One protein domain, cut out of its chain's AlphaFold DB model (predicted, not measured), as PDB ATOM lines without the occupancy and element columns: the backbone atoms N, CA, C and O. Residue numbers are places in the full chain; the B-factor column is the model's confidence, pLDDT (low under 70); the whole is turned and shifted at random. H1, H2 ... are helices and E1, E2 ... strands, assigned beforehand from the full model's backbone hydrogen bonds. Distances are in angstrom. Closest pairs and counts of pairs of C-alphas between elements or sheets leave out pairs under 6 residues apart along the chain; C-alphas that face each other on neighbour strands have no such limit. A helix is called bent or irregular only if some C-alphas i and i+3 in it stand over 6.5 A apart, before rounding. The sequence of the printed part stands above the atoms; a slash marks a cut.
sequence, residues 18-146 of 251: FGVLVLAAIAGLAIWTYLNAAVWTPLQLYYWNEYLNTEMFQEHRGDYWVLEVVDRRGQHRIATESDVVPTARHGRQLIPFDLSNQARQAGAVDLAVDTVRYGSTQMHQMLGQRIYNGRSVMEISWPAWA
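AT A GLANCE: This is residues 18 to 146 of the 251 residues of an uncharacterized protein of Acidobacteria bacterium (UniProt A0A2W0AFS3). A narrow three-stranded sheet, with the long pair E1 and E5 and the short E2 at one edge, has H4 over one face, and H2 packs side by side with H4. The small hairpin E3 and E4 and the short H3 lie by the bent strand E5, while the long helix H1 reaches away from the body, residues 18 to 27 sticking out, and H5 touches residues 28 to 35 of H1, coming closest at Ala 144. The printed part has 129 residues with five named helices and five named strands, in the order H1 H2 E1 E2 E3 E4 H3 E5 H4 H5; both sheets, E2 E1 E5 and E3 E4, are antiparallel, and the class is mixed. It is only just loose, close to compact, with a radius of gyration of the C-alphas of 17.0 A, and elongated, spanning 59 by 35 by 27 A.

HOW THE PARTS SIT: E1, residues 62 to 71, is the inner strand of its sheet. It is antiparallel to E5, residues 108 to 118, with N 66 and O 114 2.9 A apart, within hydrogen-bond range. E5 bends by 65 degrees at residue 111. E1 forms a hairpin with E2, residues 76 to 78, where N 69 and O 77 are 2.7 A apart. H4, residues 120 to 130, is on this sheet over E5 at a height of 9.5 A, along the strands at 12 degrees on the local plane. H3, residues 101 to 105, is on the same face over E5, at a height of 8.4 A. E3, residues 84 to 86, and E4, residues 97 to 99, form a hairpin, with N 85 and O 98 2.8 A apart; the closest C-alphas of E4 and E5, Leu 99 and Leu 111, are 6.8 A apart. H2, residues 42 to 56, only grazes the larger sheet. With residues 51 to 55 alone it touches H4 at a shallow tilt of 31 degrees, opposite ways, closest at the C-alphas of Thr 54 and Ser 120, 4.9 A. The same residues only just touch H5, residues 137 to 146, with 3 pairs of C-alphas within 8 A, the closest being Leu 52 and Val 137, 6.8 A; the two are about perpendicular at 74 degrees. H1, residues 18 to 39, touches H5 at a steep tilt of 45 degrees, opposite ways, closest at the C-alphas of Trp 32 and Ala 144, 6.0 A. Every O i to N i+4 pair is within hydrogen-bond range in H1, H3 and H4, against 9 of 11 in H2 and 4 of 6 in H5.

IN THESE COORDINATES: H1 begins at C-alpha 18 (36.394, -98.279, -27.228) and is 30.5 A long. E1 measures 26.4 A, E5 24.7 A and H2 22.1 A; E5 ends at C-alpha 118 (20.238, -60.512, -7.314). H5 ends at C-alpha 146 (37.218, -88.433, -8.547). H2 and H5 are irregular: C-alphas 46 and 49 are 7.2 A apart, and C-alphas 140 and 143 are 7.1 A apart.

THE WHOLE: The two C-alphas farthest apart, Phe 18 and Arg 73, are 60.1 A apart; without residues 18 to 27 the body spans 45 by 36 by 25 A. The printed part has no cut and no long link. The mean pLDDT of the printed part is 75.0, with 29 residues under 70, among them residues 35 to 40, 57 to 62 and 88 to 94.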
ATOM      1  N   PHE A  18      37.782 -98.719 -27.395       63.72
ATOM      2  CA  PHE A  18      36.394 -98.279 -27.228       63.72
ATOM      3  C   PHE A  18      35.671 -99.048 -26.125       63.72
ATOM      4  O   PHE A  18      34.887 -98.454 -25.397       63.72
ATOM      5  N   GLY A  19      35.965-100.339 -25.945       66.25
ATOM      6  CA  GLY A  19      35.360-101.132 -24.872       66.25
ATOM      7  C   GLY A  19      35.686-100.572 -23.488       66.25
ATOM      8  O   GLY A  19      34.813-100.501 -22.631       66.25
ATOM      9  N   VAL A  20      36.920-100.101 -23.290       66.38
ATOM     10  CA  VAL A  20      37.359 -99.489 -22.030       66.38
ATOM     11  C   VAL A  20      36.725 -98.116 -21.831       66.38
ATOM     12  O   VAL A  20      36.277 -97.817 -20.728       66.38
ATOM     13  N   LEU A  21      36.613 -97.314 -22.893       67.69
ATOM     14  CA  LEU A  21      35.918 -96.026 -22.839       67.69
ATOM     15  C   LEU A  21      34.425 -96.191 -22.531       67.69
ATOM     16  O   LEU A  21      33.889 -95.461 -21.706       67.69
ATOM     17  N   VAL A  22      33.763 -97.178 -23.138       72.31
ATOM     18  CA  VAL A  22      32.347 -97.482 -22.894       72.31
ATOM     19  C   VAL A  22      32.141 -97.981 -21.465       72.31
ATOM     20  O   VAL A  22      31.231 -97.519 -20.786       72.31
ATOM     21  N   LEU A  23      33.001 -98.873 -20.969       69.62
ATOM     22  CA  LEU A  23      32.900 -99.388 -19.601       69.62
ATOM     23  C   LEU A  23      33.189 -98.285 -18.569       69.62
ATOM     24  O   LEU A  23      32.494 -98.198 -17.558       69.62
ATOM     25  N   ALA A  24      34.134 -97.386 -18.863       68.69
ATOM     26  CA  ALA A  24      34.390 -96.196 -18.057       68.69
ATOM     27  C   ALA A  24      33.210 -95.218 -18.064       68.69
ATOM     28  O   ALA A  24      32.834 -94.711 -17.009       68.69
ATOM     29  N   ALA A  25      32.579 -95.004 -19.221       69.75
ATOM     30  CA  ALA A  25      31.382 -94.181 -19.334       69.75
ATOM     31  C   ALA A  25      30.209 -94.780 -18.544       69.75
ATOM     32  O   ALA A  25      29.554 -94.054 -17.805       69.75
ATOM     33  N   ILE A  26      29.980 -96.097 -18.633       76.75
ATOM     34  CA  ILE A  26      28.919 -96.796 -17.889       76.75
ATOM     35  C   ILE A  26      29.166 -96.716 -16.383       76.75
ATOM     36  O   ILE A  26      28.249 -96.395 -15.634       76.75
ATOM     37  N   ALA A  27      30.391 -96.981 -15.924       71.31
ATOM     38  CA  ALA A  27      30.726 -96.900 -14.506       71.31
ATOM     39  C   ALA A  27      30.644 -95.457 -13.980       71.31
ATOM     40  O   ALA A  27      30.119 -95.238 -12.893       71.31
ATOM     41  N   GLY A  28      31.090 -94.471 -14.766       67.94
ATOM     42  CA  GLY A  28      30.930 -93.052 -14.449       67.94
ATOM     43  C   GLY A  28      29.458 -92.648 -14.340       67.94
ATOM     44  O   GLY A  28      29.074 -92.015 -13.362       67.94
ATOM     45  N   LEU A  29      28.614 -93.090 -15.278       72.50
ATOM     46  CA  LEU A  29      27.159 -92.903 -15.228       72.50
ATOM     47  C   LEU A  29      26.528 -93.600 -14.019       72.50
ATOM     48  O   LEU A  29      25.682 -93.010 -13.356       72.50
ATOM     49  N   ALA A  30      26.940 -94.824 -13.695       71.25
ATOM     50  CA  ALA A  30      26.433 -95.564 -12.541       71.25
ATOM     51  C   ALA A  30      26.804 -94.880 -11.214       71.25
ATOM     52  O   ALA A  30      25.962 -94.735 -10.334       71.25
ATOM     53  N   ILE A  31      28.044 -94.403 -11.079       71.06
ATOM     54  CA  ILE A  31      28.491 -93.659  -9.896       71.06
ATOM     55  C   ILE A  31      27.782 -92.304  -9.821       71.06
ATOM     56  O   ILE A  31      27.304 -91.933  -8.754       71.06
ATOM     57  N   TRP A  32      27.660 -91.583 -10.939       67.12
ATOM     58  CA  TRP A  32      26.948 -90.305 -10.994       67.12
ATOM     59  C   TRP A  32      25.486 -90.462 -10.587       67.12
ATOM     60  O   TRP A  32      25.022 -89.729  -9.722       67.12
ATOM     61  N   THR A  33      24.778 -91.432 -11.171       66.69
ATOM     62  CA  THR A  33      23.372 -91.723 -10.852       66.69
ATOM     63  C   THR A  33      23.201 -92.178  -9.407       66.69
ATOM     64  O   THR A  33      22.273 -91.723  -8.748       66.69
ATOM     65  N   TYR A  34      24.114 -92.997  -8.878       72.62
ATOM     66  CA  TYR A  34      24.102 -93.405  -7.474       72.62
ATOM     67  C   TYR A  34      24.329 -92.223  -6.525       72.62
ATOM     68  O   TYR A  34      23.570 -92.046  -5.578       72.62
ATOM     69  N   LEU A  35      25.327 -91.376  -6.791       68.19
ATOM     70  CA  LEU A  35      25.587 -90.175  -5.994       68.19
ATOM     71  C   LEU A  35      24.433 -89.169  -6.102       68.19
ATOM     72  O   LEU A  35      24.037 -88.603  -5.090       68.19
ATOM     73  N   ASN A  36      23.849 -88.992  -7.289       65.19
ATOM     74  CA  ASN A  36      22.648 -88.177  -7.482       65.19
ATOM     75  C   ASN A  36      21.474 -88.706  -6.654       65.19
ATOM     76  O   ASN A  36      20.821 -87.942  -5.959       65.19
ATOM     77  N   ALA A  37      21.213 -90.012  -6.695       62.75
ATOM     78  CA  ALA A  37      20.075 -90.599  -5.999       62.75
ATOM     79  C   ALA A  37      20.263 -90.661  -4.474       62.75
ATOM     80  O   ALA A  37      19.287 -90.554  -3.737       62.75
ATOM     81  N   ALA A  38      21.494 -90.868  -3.997       61.31
ATOM     82  CA  ALA A  38      21.777 -91.089  -2.579       61.31
ATOM     83  C   ALA A  38      22.172 -89.817  -1.815       61.31
ATOM     84  O   ALA A  38      22.003 -89.771  -0.599       61.31
ATOM     85  N   VAL A  39      22.737 -88.814  -2.495       65.25
ATOM     86  CA  VAL A  39      23.336 -87.637  -1.838       65.25
ATOM     87  C   VAL A  39      22.593 -86.347  -2.173       65.25
ATOM     88  O   VAL A  39      22.586 -85.440  -1.345       65.25
ATOM     89  N   TRP A  40      21.962 -86.251  -3.348       64.06
ATOM     90  CA  TRP A  40      21.344 -85.004  -3.795       64.06
ATOM     91  C   TRP A  40      19.858 -84.980  -3.492       64.06
ATOM     92  O   TRP A  40      19.116 -85.909  -3.814       64.06
ATOM     93  N   THR A  41      19.401 -83.876  -2.911       74.81
ATOM     94  CA  THR A  41      17.968 -83.659  -2.740       74.81
ATOM     95  C   THR A  41      17.339 -83.198  -4.062       74.81
ATOM     96  O   THR A  41      17.991 -82.543  -4.882       74.81
ATOM     97  N   PRO A  42      16.048 -83.496  -4.300       74.00
ATOM     98  CA  PRO A  42      15.343 -83.048  -5.504       74.00
ATOM     99  C   PRO A  42      15.391 -81.525  -5.694       74.00
ATOM    100  O   PRO A  42      15.441 -81.039  -6.822       74.00
ATOM    101  N   LEU A  43      15.408 -80.777  -4.585       79.06
ATOM    102  CA  LEU A  43      15.502 -79.320  -4.583       79.06
ATOM    103  C   LEU A  43      16.898 -78.835  -5.002       79.06
ATOM    104  O   LEU A  43      16.998 -77.910  -5.804       79.06
ATOM    105  N   GLN A  44      17.969 -79.479  -4.524       77.56
ATOM    106  CA  GLN A  44      19.335 -79.183  -4.974       77.56
ATOM    107  C   GLN A  44      19.471 -79.388  -6.486       77.56
ATOM    108  O   GLN A  44      19.983 -78.518  -7.181       77.56
ATOM    109  N   LEU A  45      18.934 -80.482  -7.032       77.25
ATOM    110  CA  LEU A  45      18.999 -80.740  -8.476       77.25
ATOM    111  C   LEU A  45      18.295 -79.672  -9.314       77.25
ATOM    112  O   LEU A  45      18.784 -79.319 -10.385       77.25
ATOM    113  N   TYR A  46      17.179 -79.135  -8.820       79.75
ATOM    114  CA  TYR A  46      16.468 -78.047  -9.486       79.75
ATOM    115  C   TYR A  46      17.300 -76.760  -9.543       79.75
ATOM    116  O   TYR A  46      17.360 -76.119 -10.587       79.75
ATOM    117  N   TYR A  47      17.992 -76.418  -8.455       79.50
ATOM    118  CA  TYR A  47      18.818 -75.210  -8.377       79.50
ATOM    119  C   TYR A  47      20.251 -75.377  -8.883       79.50
ATOM    120  O   TYR A  47      21.009 -74.410  -8.889       79.50
ATOM    121  N   TRP A  48      20.663 -76.582  -9.267       77.12
ATOM    122  CA  TRP A  48      22.045 -76.861  -9.652       77.12
ATOM    123  C   TRP A  48      22.502 -76.043 -10.857       77.12
ATOM    124  O   TRP A  48      23.609 -75.511 -10.857       77.12
ATOM    125  N   ASN A  49      21.641 -75.916 -11.868       78.31
ATOM    126  CA  ASN A  49      21.975 -75.180 -13.082       78.31
ATOM    127  C   ASN A  49      22.135 -73.678 -12.799       78.31
ATOM    128  O   ASN A  49      23.135 -73.082 -13.184       78.31
ATOM    129  N   GLU A  50      21.205 -73.083 -12.050       76.88
ATOM    130  CA  GLU A  50      21.314 -71.709 -11.556       76.88
ATOM    131  C   GLU A  50      22.574 -71.506 -10.707       76.88
ATOM    132  O   GLU A  50      23.303 -70.540 -10.915       76.88
ATOM    133  N   TYR A  51      22.880 -72.429  -9.793       79.12
ATOM    134  CA  TYR A  51      24.056 -72.334  -8.929       79.12
ATOM    135  C   TYR A  51      25.367 -72.398  -9.729       79.12
ATOM    136  O   TYR A  51      26.243 -71.552  -9.542       79.12
ATOM    137  N   LEU A  52      25.465 -73.316 -10.696       80.25
ATOM    138  CA  LEU A  52      26.581 -73.385 -11.642       80.25
ATOM    139  C   LEU A  52      26.725 -72.103 -12.462       80.25
ATOM    140  O   LEU A  52      27.824 -71.559 -12.571       80.25
ATOM    141  N   ASN A  53      25.619 -71.602 -13.016       76.38
ATOM    142  CA  ASN A  53      25.635 -70.398 -13.838       76.38
ATOM    143  C   ASN A  53      26.064 -69.173 -13.029       76.38
ATOM    144  O   ASN A  53      26.828 -68.369 -13.546       76.38
ATOM    145  N   THR A  54      25.665 -69.054 -11.758       75.06
ATOM    146  CA  THR A  54      26.105 -67.936 -10.901       75.06
ATOM    147  C   THR A  54      27.610 -67.929 -10.625       75.06
ATOM    148  O   THR A  54      28.182 -66.856 -10.435       75.06
ATOM    149  N   GLU A  55      28.263 -69.097 -10.611       76.25
ATOM    150  CA  GLU A  55      29.715 -69.205 -10.416       76.25
ATOM    151  C   GLU A  55      30.484 -69.007 -11.733       76.25
ATOM    152  O   GLU A  55      31.502 -68.314 -11.762       76.25
ATOM    153  N   MET A  56      29.978 -69.580 -12.831       70.81
ATOM    154  CA  MET A  56      30.636 -69.575 -14.142       70.81
ATOM    155  C   MET A  56      30.418 -68.267 -14.918       70.81
ATOM    156  O   MET A  56      31.309 -67.815 -15.637       70.81
ATOM    157  N   PHE A  57      29.252 -67.639 -14.745       69.25
ATOM    158  CA  PHE A  57      28.845 -66.398 -15.398       69.25
ATOM    159  C   PHE A  57      28.493 -65.346 -14.341       69.25
ATOM    160  O   PHE A  57      27.370 -65.251 -13.845       69.25
ATOM    161  N   GLN A  58      29.482 -64.524 -13.989       67.00
ATOM    162  CA  GLN A  58      29.314 -63.447 -13.012       67.00
ATOM    163  C   GLN A  58      28.618 -62.233 -13.640       67.00
ATOM    164  O   GLN A  58      29.235 -61.216 -13.961       67.00
ATOM    165  N   GLU A  59      27.306 -62.333 -13.830       67.12
ATOM    166  CA  GLU A  59      26.494 -61.199 -14.266       67.12
ATOM    167  C   GLU A  59      26.216 -60.236 -13.106       67.12
ATOM    168  O   GLU A  59      25.919 -60.642 -11.977       67.12
ATOM    169  N   HIS A  60      26.295 -58.932 -13.381       57.94
ATOM    170  CA  HIS A  60      26.091 -57.890 -12.367       57.94
ATOM    171  C   HIS A  60      24.612 -57.753 -11.952       57.94
ATOM    172  O   HIS A  60      24.330 -57.276 -10.852       57.94
ATOM    173  N   ARG A  61      23.670 -58.184 -12.805       60.94
ATOM    174  CA  ARG A  61      22.235 -58.340 -12.512       60.94
ATOM    175  C   ARG A  61      21.673 -59.488 -13.340       60.94
ATOM    176  O   ARG A  61      21.542 -59.326 -14.547       60.94
ATOM    177  N   GLY A  62      21.323 -60.585 -12.676       66.56
ATOM    178  CA  GLY A  62      20.551 -61.671 -13.274       66.56
ATOM    179  C   GLY A  62      19.138 -61.691 -12.697       66.56
ATOM    180  O   GLY A  62      18.945 -61.402 -11.512       66.56
ATOM    181  N   ASP A  63      18.156 -62.010 -13.536       75.25
ATOM    182  CA  ASP A  63      16.803 -62.345 -13.095       75.25
ATOM    183  C   ASP A  63      16.792 -63.853 -12.774       75.25
ATOM    184  O   ASP A  63      16.876 -64.682 -13.680       75.25
ATOM    185  N   TYR A  64      16.739 -64.216 -11.487       76.19
ATOM    186  CA  TYR A  64      16.806 -65.613 -11.041       76.19
ATOM    187  C   TYR A  64      15.454 -66.107 -10.535       76.19
ATOM    188  O   TYR A  64      14.721 -65.380  -9.865       76.19
ATOM    189  N   TRP A  65      15.145 -67.367 -10.829       78.00
ATOM    190  CA  TRP A  65      13.881 -67.991 -10.458       78.00
ATOM    191  C   TRP A  65      14.056 -68.664  -9.098       78.00
ATOM    192  O   TRP A  65      14.797 -69.641  -8.974       78.00
ATOM    193  N   VAL A  66      13.394 -68.135  -8.070       83.00
ATOM    194  CA  VAL A  66      13.477 -68.646  -6.699       83.00
ATOM    195  C   VAL A  66      12.132 -69.221  -6.287       83.00
ATOM    196  O   VAL A  66      11.080 -68.610  -6.451       83.00
ATOM    197  N   LEU A  67      12.177 -70.434  -5.755       83.25
ATOM    198  CA  LEU A  67      11.052 -71.124  -5.154       83.25
ATOM    199  C   LEU A  67      10.850 -70.623  -3.725       83.25
ATOM    200  O   LEU A  67      11.723 -70.774  -2.864       83.25
ATOM    201  N   GLU A  68       9.678 -70.060  -3.476       82.69
ATOM    202  CA  GLU A  68       9.268 -69.507  -2.199       82.69
ATOM    203  C   GLU A  68       8.031 -70.219  -1.660       82.69
ATOM    204  O   GLU A  68       7.132 -70.641  -2.384       82.69
ATOM    205  N   VAL A  69       7.996 -70.342  -0.344       82.12
ATOM    206  CA  VAL A  69       6.868 -70.830   0.428       82.12
ATOM    207  C   VAL A  69       6.066 -69.625   0.900       82.12
ATOM    208  O   VAL A  69       6.620 -68.706   1.510       82.12
ATOM    209  N   VAL A  70       4.760 -69.659   0.648       82.94
ATOM    210  CA  VAL A  70       3.811 -68.622   1.046       82.94
ATOM    211  C   VAL A  70       3.022 -69.102   2.263       82.94
ATOM    212  O   VAL A  70       2.361 -70.143   2.233       82.94
ATOM    213  N   ASP A  71       3.098 -68.348   3.357       84.00
ATOM    214  CA  ASP A  71       2.311 -68.585   4.574       84.00
ATOM    215  C   ASP A  71       0.878 -68.026   4.437       84.00
ATOM    216  O   ASP A  71       0.609 -67.155   3.610       84.00
ATOM    217  N   ARG A  72      -0.048 -68.439   5.313       76.81
ATOM    218  CA  ARG A  72      -1.433 -67.918   5.410       76.81
ATOM    219  C   ARG A  72      -1.504 -66.401   5.561       76.81
ATOM    220  O   ARG A  72      -2.538 -65.802   5.290       76.81
ATOM    221  N   ARG A  73      -0.416 -65.789   6.029       77.38
ATOM    222  CA  ARG A  73      -0.265 -64.343   6.221       77.38
ATOM    223  C   ARG A  73       0.265 -63.617   4.979       77.38
ATOM    224  O   ARG A  73       0.510 -62.420   5.061       77.38
ATOM    225  N   GLY A  74       0.482 -64.328   3.870       75.88
ATOM    226  CA  GLY A  74       1.106 -63.784   2.663       75.88
ATOM    227  C   GLY A  74       2.587 -63.455   2.848       75.88
ATOM    228  O   GLY A  74       3.118 -62.621   2.126       75.88
ATOM    229  N   GLN A  75       3.254 -64.052   3.844       80.31
ATOM    230  CA  GLN A  75       4.701 -63.910   3.981       80.31
ATOM    231  C   GLN A  75       5.416 -64.903   3.078       80.31
ATOM    232  O   GLN A  75       5.080 -66.088   3.060       80.31
ATOM    233  N   HIS A  76       6.415 -64.384   2.378       80.75
ATOM    234  CA  HIS A  76       7.255 -65.100   1.440       80.75
ATOM    235  C   HIS A  76       8.564 -65.489   2.117       80.75
ATOM    236  O   HIS A  76       9.240 -64.653   2.723       80.75
ATOM    237  N   ARG A  77       8.928 -66.766   2.033       81.50
ATOM    238  CA  ARG A  77      10.239 -67.251   2.472       81.50
ATOM    239  C   ARG A  77      10.790 -68.239   1.458       81.50
ATOM    240  O   ARG A  77      10.041 -69.048   0.935       81.50
ATOM    241  N   ILE A  78      12.099 -68.234   1.232       81.62
ATOM    242  CA  ILE A  78      12.747 -69.219   0.353       81.62
ATOM    243  C   ILE A  78      12.454 -70.650   0.830       81.62
ATOM    244  O   ILE A  78      12.603 -70.957   2.019       81.62
ATOM    245  N   ALA A  79      12.062 -71.515  -0.105       82.06
ATOM    246  CA  ALA A  79      11.788 -72.921   0.151       82.06
ATOM    247  C   ALA A  79      13.068 -73.668   0.551       82.06
ATOM    248  O   ALA A  79      14.105 -73.557  -0.103       82.06
ATOM    249  N   THR A  80      12.979 -74.442   1.632       81.62
ATOM    250  CA  THR A  80      14.056 -75.331   2.099       81.62
ATOM    251  C   THR A  80      13.711 -76.783   1.760       81.62
ATOM    252  O   THR A  80      12.559 -77.099   1.474       81.62
ATOM    253  N   GLU A  81      14.687 -77.688   1.804       77.31
ATOM    254  CA  GLU A  81      14.503 -79.111   1.475       77.31
ATOM    255  C   GLU A  81      13.396 -79.793   2.291       77.31
ATOM    256  O   GLU A  81      12.685 -80.645   1.771       77.31
ATOM    257  N   SER A  82      13.209 -79.386   3.551       78.44
ATOM    258  CA  SER A  82      12.142 -79.890   4.426       78.44
ATOM    259  C   SER A  82      10.740 -79.472   3.991       78.44
ATOM    260  O   SER A  82       9.757 -80.072   4.426       78.44
ATOM    261  N   ASP A  83      10.632 -78.427   3.172       78.31
ATOM    262  CA  ASP A  83       9.365 -77.774   2.859       78.31
ATOM    263  C   ASP A  83       8.737 -78.291   1.559       78.31
ATOM    264  O   ASP A  83       7.556 -78.049   1.308       78.31
ATOM    265  N   VAL A  84       9.496 -79.047   0.760       83.19
ATOM    266  CA  VAL A  84       9.099 -79.498  -0.578       83.19
ATOM    267  C   VAL A  84       9.145 -81.015  -0.713       83.19
ATOM    268  O   VAL A  84      10.006 -81.691  -0.153       83.19
ATOM    269  N   VAL A  85       8.223 -81.562  -1.501       83.12
ATOM    270  CA  VAL A  85       8.206 -82.970  -1.910       83.12
ATOM    271  C   VAL A  85       8.134 -83.020  -3.437       83.12
ATOM    272  O   VAL A  85       7.333 -82.291  -4.029       83.12
ATOM    273  N   PRO A  86       8.961 -83.846  -4.106       80.75
ATOM    274  CA  PRO A  86       8.884 -84.000  -5.553       80.75
ATOM    275  C   PRO A  86       7.521 -84.585  -5.932       80.75
ATOM    276  O   PRO A  86       7.131 -85.640  -5.429       80.75
ATOM    277  N   THR A  87       6.802 -83.913  -6.829       76.88
ATOM    278  CA  THR A  87       5.515 -84.398  -7.338       76.88
ATOM    279  C   THR A  87       5.536 -84.452  -8.859       76.88
ATOM    280  O   THR A  87       6.220 -83.672  -9.526       76.88
ATOM    281  N   ALA A  88       4.782 -85.387  -9.438       66.19
ATOM    282  CA  ALA A  88       4.553 -85.380 -10.875       66.19
ATOM    283  C   ALA A  88       3.794 -84.097 -11.227       66.19
ATOM    284  O   ALA A  88       2.765 -83.826 -10.609       66.19
ATOM    285  N   ARG A  89       4.289 -83.332 -12.212       64.69
ATOM    286  CA  ARG A  89       3.672 -82.078 -12.680       64.69
ATOM    287  C   ARG A  89       2.166 -82.282 -12.883       64.69
ATOM    288  O   ARG A  89       1.762 -82.942 -13.839       64.69
ATOM    289  N   HIS A  90       1.355 -81.747 -11.975       46.78
ATOM    290  CA  HIS A  90      -0.098 -81.871 -12.010       46.78
ATOM    291  C   HIS A  90      -0.726 -80.489 -12.191       46.78
ATOM    292  O   HIS A  90      -0.560 -79.596 -11.366       46.78
ATOM    293  N   GLY A  91      -1.492 -80.328 -13.271       57.19
ATOM    294  CA  GLY A  91      -2.321 -79.146 -13.501       57.19
ATOM    295  C   GLY A  91      -1.585 -77.929 -14.076       57.19
ATOM    296  O   GLY A  91      -0.686 -78.052 -14.902       57.19
ATOM    297  N   ARG A  92      -2.048 -76.731 -13.687       48.75
ATOM    298  CA  ARG A  92      -1.630 -75.415 -14.218       48.75
ATOM    299  C   ARG A  92      -0.342 -74.878 -13.570       48.75
ATOM    300  O   ARG A  92       0.181 -73.859 -14.010       48.75
ATOM    301  N   GLN A  93       0.152 -75.552 -12.533       55.59
ATOM    302  CA  GLN A  93       1.363 -75.191 -11.803       55.59
ATOM    303  C   GLN A  93       2.546 -75.911 -12.469       55.59
ATOM    304  O   GLN A  93       2.664 -77.132 -12.428       55.59
ATOM    305  N   LEU A  94       3.402 -75.147 -13.152       62.56
ATOM    306  CA  LEU A  94       4.565 -75.650 -13.909       62.56
ATOM    307  C   LEU A  94       5.713 -76.147 -13.006       62.56
ATOM    308  O   LEU A  94       6.742 -76.613 -13.498       62.56
ATOM    309  N   ILE A  95       5.534 -76.041 -11.692       71.50
ATOM    310  CA  ILE A  95       6.532 -76.332 -10.670       71.50
ATOM    311  C   ILE A  95       6.516 -77.844 -10.377       71.50
ATOM    312  O   ILE A  95       5.454 -78.392 -10.089       71.50
ATOM    313  N   PRO A  96       7.663 -78.546 -10.412       75.88
ATOM    314  CA  PRO A  96       7.736 -79.988 -10.148       75.88
ATOM    315  C   PRO A  96       7.714 -80.359  -8.646       75.88
ATOM    316  O   PRO A  96       8.157 -81.445  -8.268       75.88
ATOM    317  N   PHE A  97       7.219 -79.472  -7.778       81.19
ATOM    318  CA  PHE A  97       7.240 -79.627  -6.322       81.19
ATOM    319  C   PHE A  97       5.868 -79.319  -5.721       81.19
ATOM    320  O   PHE A  97       5.209 -78.376  -6.150       81.19
ATOM    321  N   ASP A  98       5.472 -80.101  -4.718       82.50
ATOM    322  CA  ASP A  98       4.334 -79.816  -3.834       82.50
ATOM    323  C   ASP A  98       4.851 -79.560  -2.409       82.50
ATOM    324  O   ASP A  98       5.986 -79.903  -2.063       82.50
ATOM    325  N   LEU A  99       4.018 -78.946  -1.576       82.06
ATOM    326  CA  LEU A  99       4.317 -78.708  -0.176       82.06
ATOM    327  C   LEU A  99       4.432 -80.011   0.603       82.06
ATOM    328  O   LEU A  99       3.552 -80.875   0.554       82.06
ATOM    329  N   SER A 100       5.471 -80.096   1.430       85.25
ATOM    330  CA  SER A 100       5.587 -81.163   2.412       85.25
ATOM    331  C   SER A 100       4.525 -81.028   3.509       85.25
ATOM    332  O   SER A 100       4.066 -79.934   3.859       85.25
ATOM    333  N   ASN A 101       4.160 -82.156   4.124       80.81
ATOM    334  CA  ASN A 101       3.270 -82.151   5.289       80.81
ATOM    335  C   ASN A 101       3.855 -81.334   6.454       80.81
ATOM    336  O   ASN A 101       3.102 -80.711   7.200       80.81
ATOM    337  N   GLN A 102       5.184 -81.292   6.581       81.38
ATOM    338  CA  GLN A 102       5.882 -80.512   7.601       81.38
ATOM    339  C   GLN A 102       5.731 -79.003   7.362       81.38
ATOM    340  O   GLN A 102       5.430 -78.266   8.300       81.38
ATOM    341  N   ALA A 103       5.850 -78.536   6.116       80.06
ATOM    342  CA  ALA A 103       5.615 -77.130   5.791       80.06
ATOM    343  C   ALA A 103       4.147 -76.731   5.997       80.06
ATOM    344  O   ALA A 103       3.879 -75.672   6.565       80.06
ATOM    345  N   ARG A 104       3.195 -77.605   5.637       83.25
ATOM    346  CA  ARG A 104       1.762 -77.378   5.908       83.25
ATOM    347  C   ARG A 104       1.470 -77.267   7.407       83.25
ATOM    348  O   ARG A 104       0.685 -76.414   7.819       83.25
ATOM    349  N   GLN A 105       2.123 -78.085   8.236       81.94
ATOM    350  CA  GLN A 105       2.034 -77.989   9.700       81.94
ATOM    351  C   GLN A 105       2.668 -76.701  10.243       81.94
ATOM    352  O   GLN A 105       2.168 -76.140  11.214       81.94
ATOM    353  N   ALA A 106       3.717 -76.198   9.591       80.00
ATOM    354  CA  ALA A 106       4.371 -74.934   9.925       80.00
ATOM    355  C   ALA A 106       3.597 -73.680   9.457       80.00
ATOM    356  O   ALA A 106       4.087 -72.568   9.650       80.00
ATOM    357  N   GLY A 107       2.409 -73.843   8.862       80.94
ATOM    358  CA  GLY A 107       1.527 -72.749   8.434       80.94
ATOM    359  C   GLY A 107       1.526 -72.473   6.930       80.94
ATOM    360  O   GLY A 107       0.655 -71.753   6.448       80.94
ATOM    361  N   ALA A 108       2.425 -73.094   6.170       82.88
ATOM    362  CA  ALA A 108       2.547 -72.830   4.747       82.88
ATOM    363  C   ALA A 108       1.325 -73.303   3.942       82.88
ATOM    364  O   ALA A 108       0.745 -74.359   4.211       82.88
ATOM    365  N   VAL A 109       0.940 -72.499   2.952       80.56
ATOM    366  CA  VAL A 109      -0.283 -72.681   2.157       80.56
ATOM    367  C   VAL A 109       0.033 -73.051   0.724       80.56
ATOM    368  O   VAL A 109      -0.624 -73.939   0.189       80.56
ATOM    369  N   ASP A 110       1.013 -72.382   0.117       81.56
ATOM    370  CA  ASP A 110       1.309 -72.534  -1.306       81.56
ATOM    371  C   ASP A 110       2.802 -72.342  -1.616       81.56
ATOM    372  O   ASP A 110       3.558 -71.787  -0.812       81.56
ATOM    373  N   LEU A 111       3.221 -72.858  -2.771       83.00
ATOM    374  CA  LEU A 111       4.551 -72.706  -3.350       83.00
ATOM    375  C   LEU A 111       4.456 -71.760  -4.548       83.00
ATOM    376  O   LEU A 111       3.802 -72.062  -5.551       83.00
ATOM    377  N   ALA A 112       5.154 -70.634  -4.459       81.12
ATOM    378  CA  ALA A 112       5.256 -69.649  -5.522       81.12
ATOM    379  C   ALA A 112       6.672 -69.651  -6.110       81.12
ATOM    380  O   ALA A 112       7.655 -69.840  -5.398       81.12
ATOM    381  N   VAL A 113       6.785 -69.438  -7.421       79.94
ATOM    382  CA  VAL A 113       8.060 -69.057  -8.042       79.94
ATOM    383  C   VAL A 113       8.050 -67.546  -8.152       79.94
ATOM    384  O   VAL A 113       7.170 -67.004  -8.821       79.94
ATOM    385  N   ASP A 114       9.022 -66.893  -7.527       80.25
ATOM    386  CA  ASP A 114       9.253 -65.465  -7.707       80.25
ATOM    387  C   ASP A 114      10.546 -65.220  -8.496       80.25
ATOM    388  O   ASP A 114      11.498 -66.007  -8.449       80.25
ATOM    389  N   THR A 115      10.562 -64.139  -9.274       76.81
ATOM    390  CA  THR A 115      11.743 -63.720 -10.037       76.81
ATOM    391  C   THR A 115      12.471 -62.648  -9.250       76.81
ATOM    392  O   THR A 115      12.047 -61.492  -9.213       76.81
ATOM    393  N   VAL A 116      13.591 -63.021  -8.633       75.25
ATOM    394  CA  VAL A 116      14.345 -62.113  -7.772       75.25
ATOM    395  C   VAL A 116      15.576 -61.588  -8.498       75.25
ATOM    396  O   VAL A 116      16.332 -62.327  -9.133       75.25
ATOM    397  N   ARG A 117      15.784 -60.276  -8.386       75.94
ATOM    398  CA  ARG A 117      16.940 -59.570  -8.943       75.94
ATOM    399  C   ARG A 117      18.073 -59.550  -7.937       75.94
ATOM    400  O   ARG A 117      18.107 -58.691  -7.057       75.94
ATOM    401  N   TYR A 118      19.015 -60.467  -8.107       74.75
ATOM    402  CA  TYR A 118      20.238 -60.512  -7.314       74.75
ATOM    403  C   TYR A 118      21.476 -60.327  -8.194       74.75
ATOM    404  O   TYR A 118      21.484 -60.634  -9.388       74.75
ATOM    405  N   GLY A 119      22.548 -59.810  -7.594       74.69
ATOM    406  CA  GLY A 119      23.879 -59.964  -8.177       74.69
ATOM    407  C   GLY A 119      24.281 -61.438  -8.123       74.69
ATOM    408  O   GLY A 119      23.984 -62.115  -7.137       74.69
ATOM    409  N   SER A 120      24.961 -61.935  -9.157       73.31
ATOM    410  CA  SER A 120      25.450 -63.327  -9.241       73.31
ATOM    411  C   SER A 120      26.152 -63.805  -7.965       73.31
ATOM    412  O   SER A 120      25.844 -64.880  -7.456       73.31
ATOM    413  N   THR A 121      27.017 -62.978  -7.374       77.31
ATOM    414  CA  THR A 121      27.740 -63.297  -6.130       77.31
ATOM    415  C   THR A 121      26.823 -63.429  -4.914       77.31
ATOM    416  O   THR A 121      26.999 -64.334  -4.098       77.31
ATOM    417  N   GLN A 122      25.826 -62.552  -4.793       80.56
ATOM    418  CA  GLN A 122      24.862 -62.577  -3.696       80.56
ATOM    419  C   GLN A 122      23.938 -63.792  -3.810       80.56
ATOM    420  O   GLN A 122      23.674 -64.463  -2.811       80.56
ATOM    421  N   MET A 123      23.501 -64.108  -5.032       79.62
ATOM    422  CA  MET A 123      22.692 -65.286  -5.325       79.62
ATOM    423  C   MET A 123      23.468 -66.571  -5.012       79.62
ATOM    424  O   MET A 123      22.970 -67.430  -4.284       79.62
ATOM    425  N   HIS A 124      24.728 -66.653  -5.450       79.56
ATOM    426  CA  HIS A 124      25.615 -67.775  -5.156       79.56
ATOM    427  C   HIS A 124      25.807 -67.985  -3.646       79.56
ATOM    428  O   HIS A 124      25.669 -69.101  -3.151       79.56
ATOM    429  N   GLN A 125      26.063 -66.921  -2.878       82.19
ATOM    430  CA  GLN A 125      26.195 -67.024  -1.420       82.19
ATOM    431  C   GLN A 125      24.895 -67.471  -0.744       82.19
ATOM    432  O   GLN A 125      24.931 -68.298   0.169       82.19
ATOM    433  N   MET A 126      23.748 -66.955  -1.194       83.38
ATOM    434  CA  MET A 126      22.444 -67.297  -0.629       83.38
ATOM    435  C   MET A 126      22.083 -68.770  -0.873       83.38
ATOM    436  O   MET A 126      21.726 -69.475   0.074       83.38
ATOM    437  N   LEU A 127      22.213 -69.239  -2.120       82.12
ATOM    438  CA  LEU A 127      22.029 -70.642  -2.507       82.12
ATOM    439  C   LEU A 127      23.020 -71.546  -1.777       82.12
ATOM    440  O   LEU A 127      22.623 -72.550  -1.186       82.12
ATOM    441  N   GLY A 128      24.293 -71.150  -1.765       80.88
ATOM    442  CA  GLY A 128      25.364 -71.846  -1.069       80.88
ATOM    443  C   GLY A 128      24.988 -72.097   0.386       80.88
ATOM    444  O   GLY A 128      24.886 -73.243   0.804       80.88
ATOM    445  N   GLN A 129      24.707 -71.043   1.152       83.69
ATOM    446  CA  GLN A 129      24.438 -71.154   2.588       83.69
ATOM    447  C   GLN A 129      23.121 -71.865   2.918       83.69
ATOM    448  O   GLN A 129      23.102 -72.687   3.832       83.69
ATOM    449  N   ARG A 130      22.024 -71.556   2.210       77.69
ATOM    450  CA  ARG A 130      20.689 -72.072   2.571       77.69
ATOM    451  C   ARG A 130      20.365 -73.444   1.994       77.69
ATOM    452  O   ARG A 130      19.601 -74.171   2.615       77.69
ATOM    453  N   ILE A 131      20.898 -73.777   0.819       80.44
ATOM    454  CA  ILE A 131      20.557 -75.015   0.098       80.44
ATOM    455  C   ILE A 131      21.743 -75.984   0.099       80.44
ATOM    456  O   ILE A 131      21.566 -77.170   0.357       80.44
ATOM    457  N   TYR A 132      22.967 -75.488  -0.102       78.62
ATOM    458  CA  TYR A 132      24.167 -76.327  -0.234       78.62
ATOM    459  C   TYR A 132      25.070 -76.369   1.015       78.62
ATOM    460  O   TYR A 132      26.178 -76.910   0.971       78.62
ATOM    461  N   ASN A 133      24.601 -75.853   2.158       77.88
ATOM    462  CA  ASN A 133      25.341 -75.802   3.431       77.88
ATOM    463  C   ASN A 133      26.726 -75.115   3.343       77.88
ATOM    464  O   ASN A 133      27.660 -75.487   4.047       77.88
ATOM    465  N   GLY A 134      26.874 -74.134   2.456       75.06
ATOM    466  CA  GLY A 134      28.086 -73.336   2.264       75.06
ATOM    467  C   GLY A 134      29.194 -74.012   1.455       75.06
ATOM    468  O   GLY A 134      30.287 -73.460   1.384       75.06
ATOM    469  N   ARG A 135      28.939 -75.180   0.856       72.88
ATOM    470  CA  ARG A 135      29.916 -75.878   0.009       72.88
ATOM    471  C   ARG A 135      29.963 -75.279  -1.393       72.88
ATOM    472  O   ARG A 135      28.924 -74.936  -1.944       72.88
ATOM    473  N   SER A 136      31.163 -75.195  -1.960       75.69
ATOM    474  CA  SER A 136      31.374 -74.714  -3.334       75.69
ATOM    475  C   SER A 136      30.938 -75.746  -4.383       75.69
ATOM    476  O   SER A 136      30.906 -76.950  -4.107       75.69
ATOM    477  N   VAL A 137      30.674 -75.304  -5.623       74.75
ATOM    478  CA  VAL A 137      30.397 -76.206  -6.761       74.75
ATOM    479  C   VAL A 137      31.490 -77.263  -6.902       74.75
ATOM    480  O   VAL A 137      31.199 -78.442  -7.137       74.75
ATOM    481  N   MET A 138      32.754 -76.858  -6.755       73.81
ATOM    482  CA  MET A 138      33.894 -77.759  -6.893       73.81
ATOM    483  C   MET A 138      33.888 -78.842  -5.807       73.81
ATOM    484  O   MET A 138      34.052 -80.015  -6.122       73.81
ATOM    485  N   GLU A 139      33.628 -78.492  -4.547       76.88
ATOM    486  CA  GLU A 139      33.558 -79.465  -3.444       76.88
ATOM    487  C   GLU A 139      32.390 -80.445  -3.592       76.88
ATOM    488  O   GLU A 139      32.532 -81.629  -3.289       76.88
ATOM    489  N   ILE A 140      31.242 -79.965  -4.077       75.50
ATOM    490  CA  ILE A 140      30.046 -80.790  -4.294       75.50
ATOM    491  C   ILE A 140      30.258 -81.763  -5.461       75.50
ATOM    492  O   ILE A 140      29.841 -82.920  -5.395       75.50
ATOM    493  N   SER A 141      30.924 -81.314  -6.527       73.44
ATOM    494  CA  SER A 141      31.163 -82.121  -7.730       73.44
ATOM    495  C   SER A 141      32.420 -82.999  -7.650       73.44
ATOM    496  O   SER A 141      32.525 -83.977  -8.394       73.44
ATOM    497  N   TRP A 142      33.352 -82.720  -6.732       75.25
ATOM    498  CA  TRP A 142      34.614 -83.456  -6.584       75.25
ATOM    499  C   TRP A 142      34.460 -84.982  -6.469       75.25
ATOM    500  O   TRP A 142      35.184 -85.690  -7.172       75.25
ATOM    501  N   PRO A 143      33.524 -85.540  -5.668       74.25
ATOM    502  CA  PRO A 143      33.365 -86.991  -5.556       74.25
ATOM    503  C   PRO A 143      33.002 -87.656  -6.890       74.25
ATOM    504  O   PRO A 143      33.480 -88.751  -7.192       74.25
ATOM    505  N   ALA A 144      32.196 -86.978  -7.712       71.00
ATOM    506  CA  ALA A 144      31.824 -87.459  -9.035       71.00
ATOM    507  C   ALA A 144      33.016 -87.455 -10.002       71.00
ATOM    508  O   ALA A 144      33.272 -88.458 -10.675       71.00
ATOM    509  N   TRP A 145      33.782 -86.361 -10.028       74.50
ATOM    510  CA  TRP A 145      35.006 -86.267 -10.825       74.50
ATOM    511  C   TRP A 145      36.041 -87.312 -10.401       74.50
ATOM    512  O   TRP A 145      36.580 -88.021 -11.250       74.50
ATOM    513  N   ALA A 146      36.276 -87.464  -9.097       74.75
ATOM    514  CA  ALA A 146      37.218 -88.433  -8.547       74.75
ATOM    515  C   ALA A 146      36.859 -89.877  -8.939       74.75
ATOM    516  O   ALA A 146      37.740 -90.642  -9.337       74.75
TER     517      ALA A 146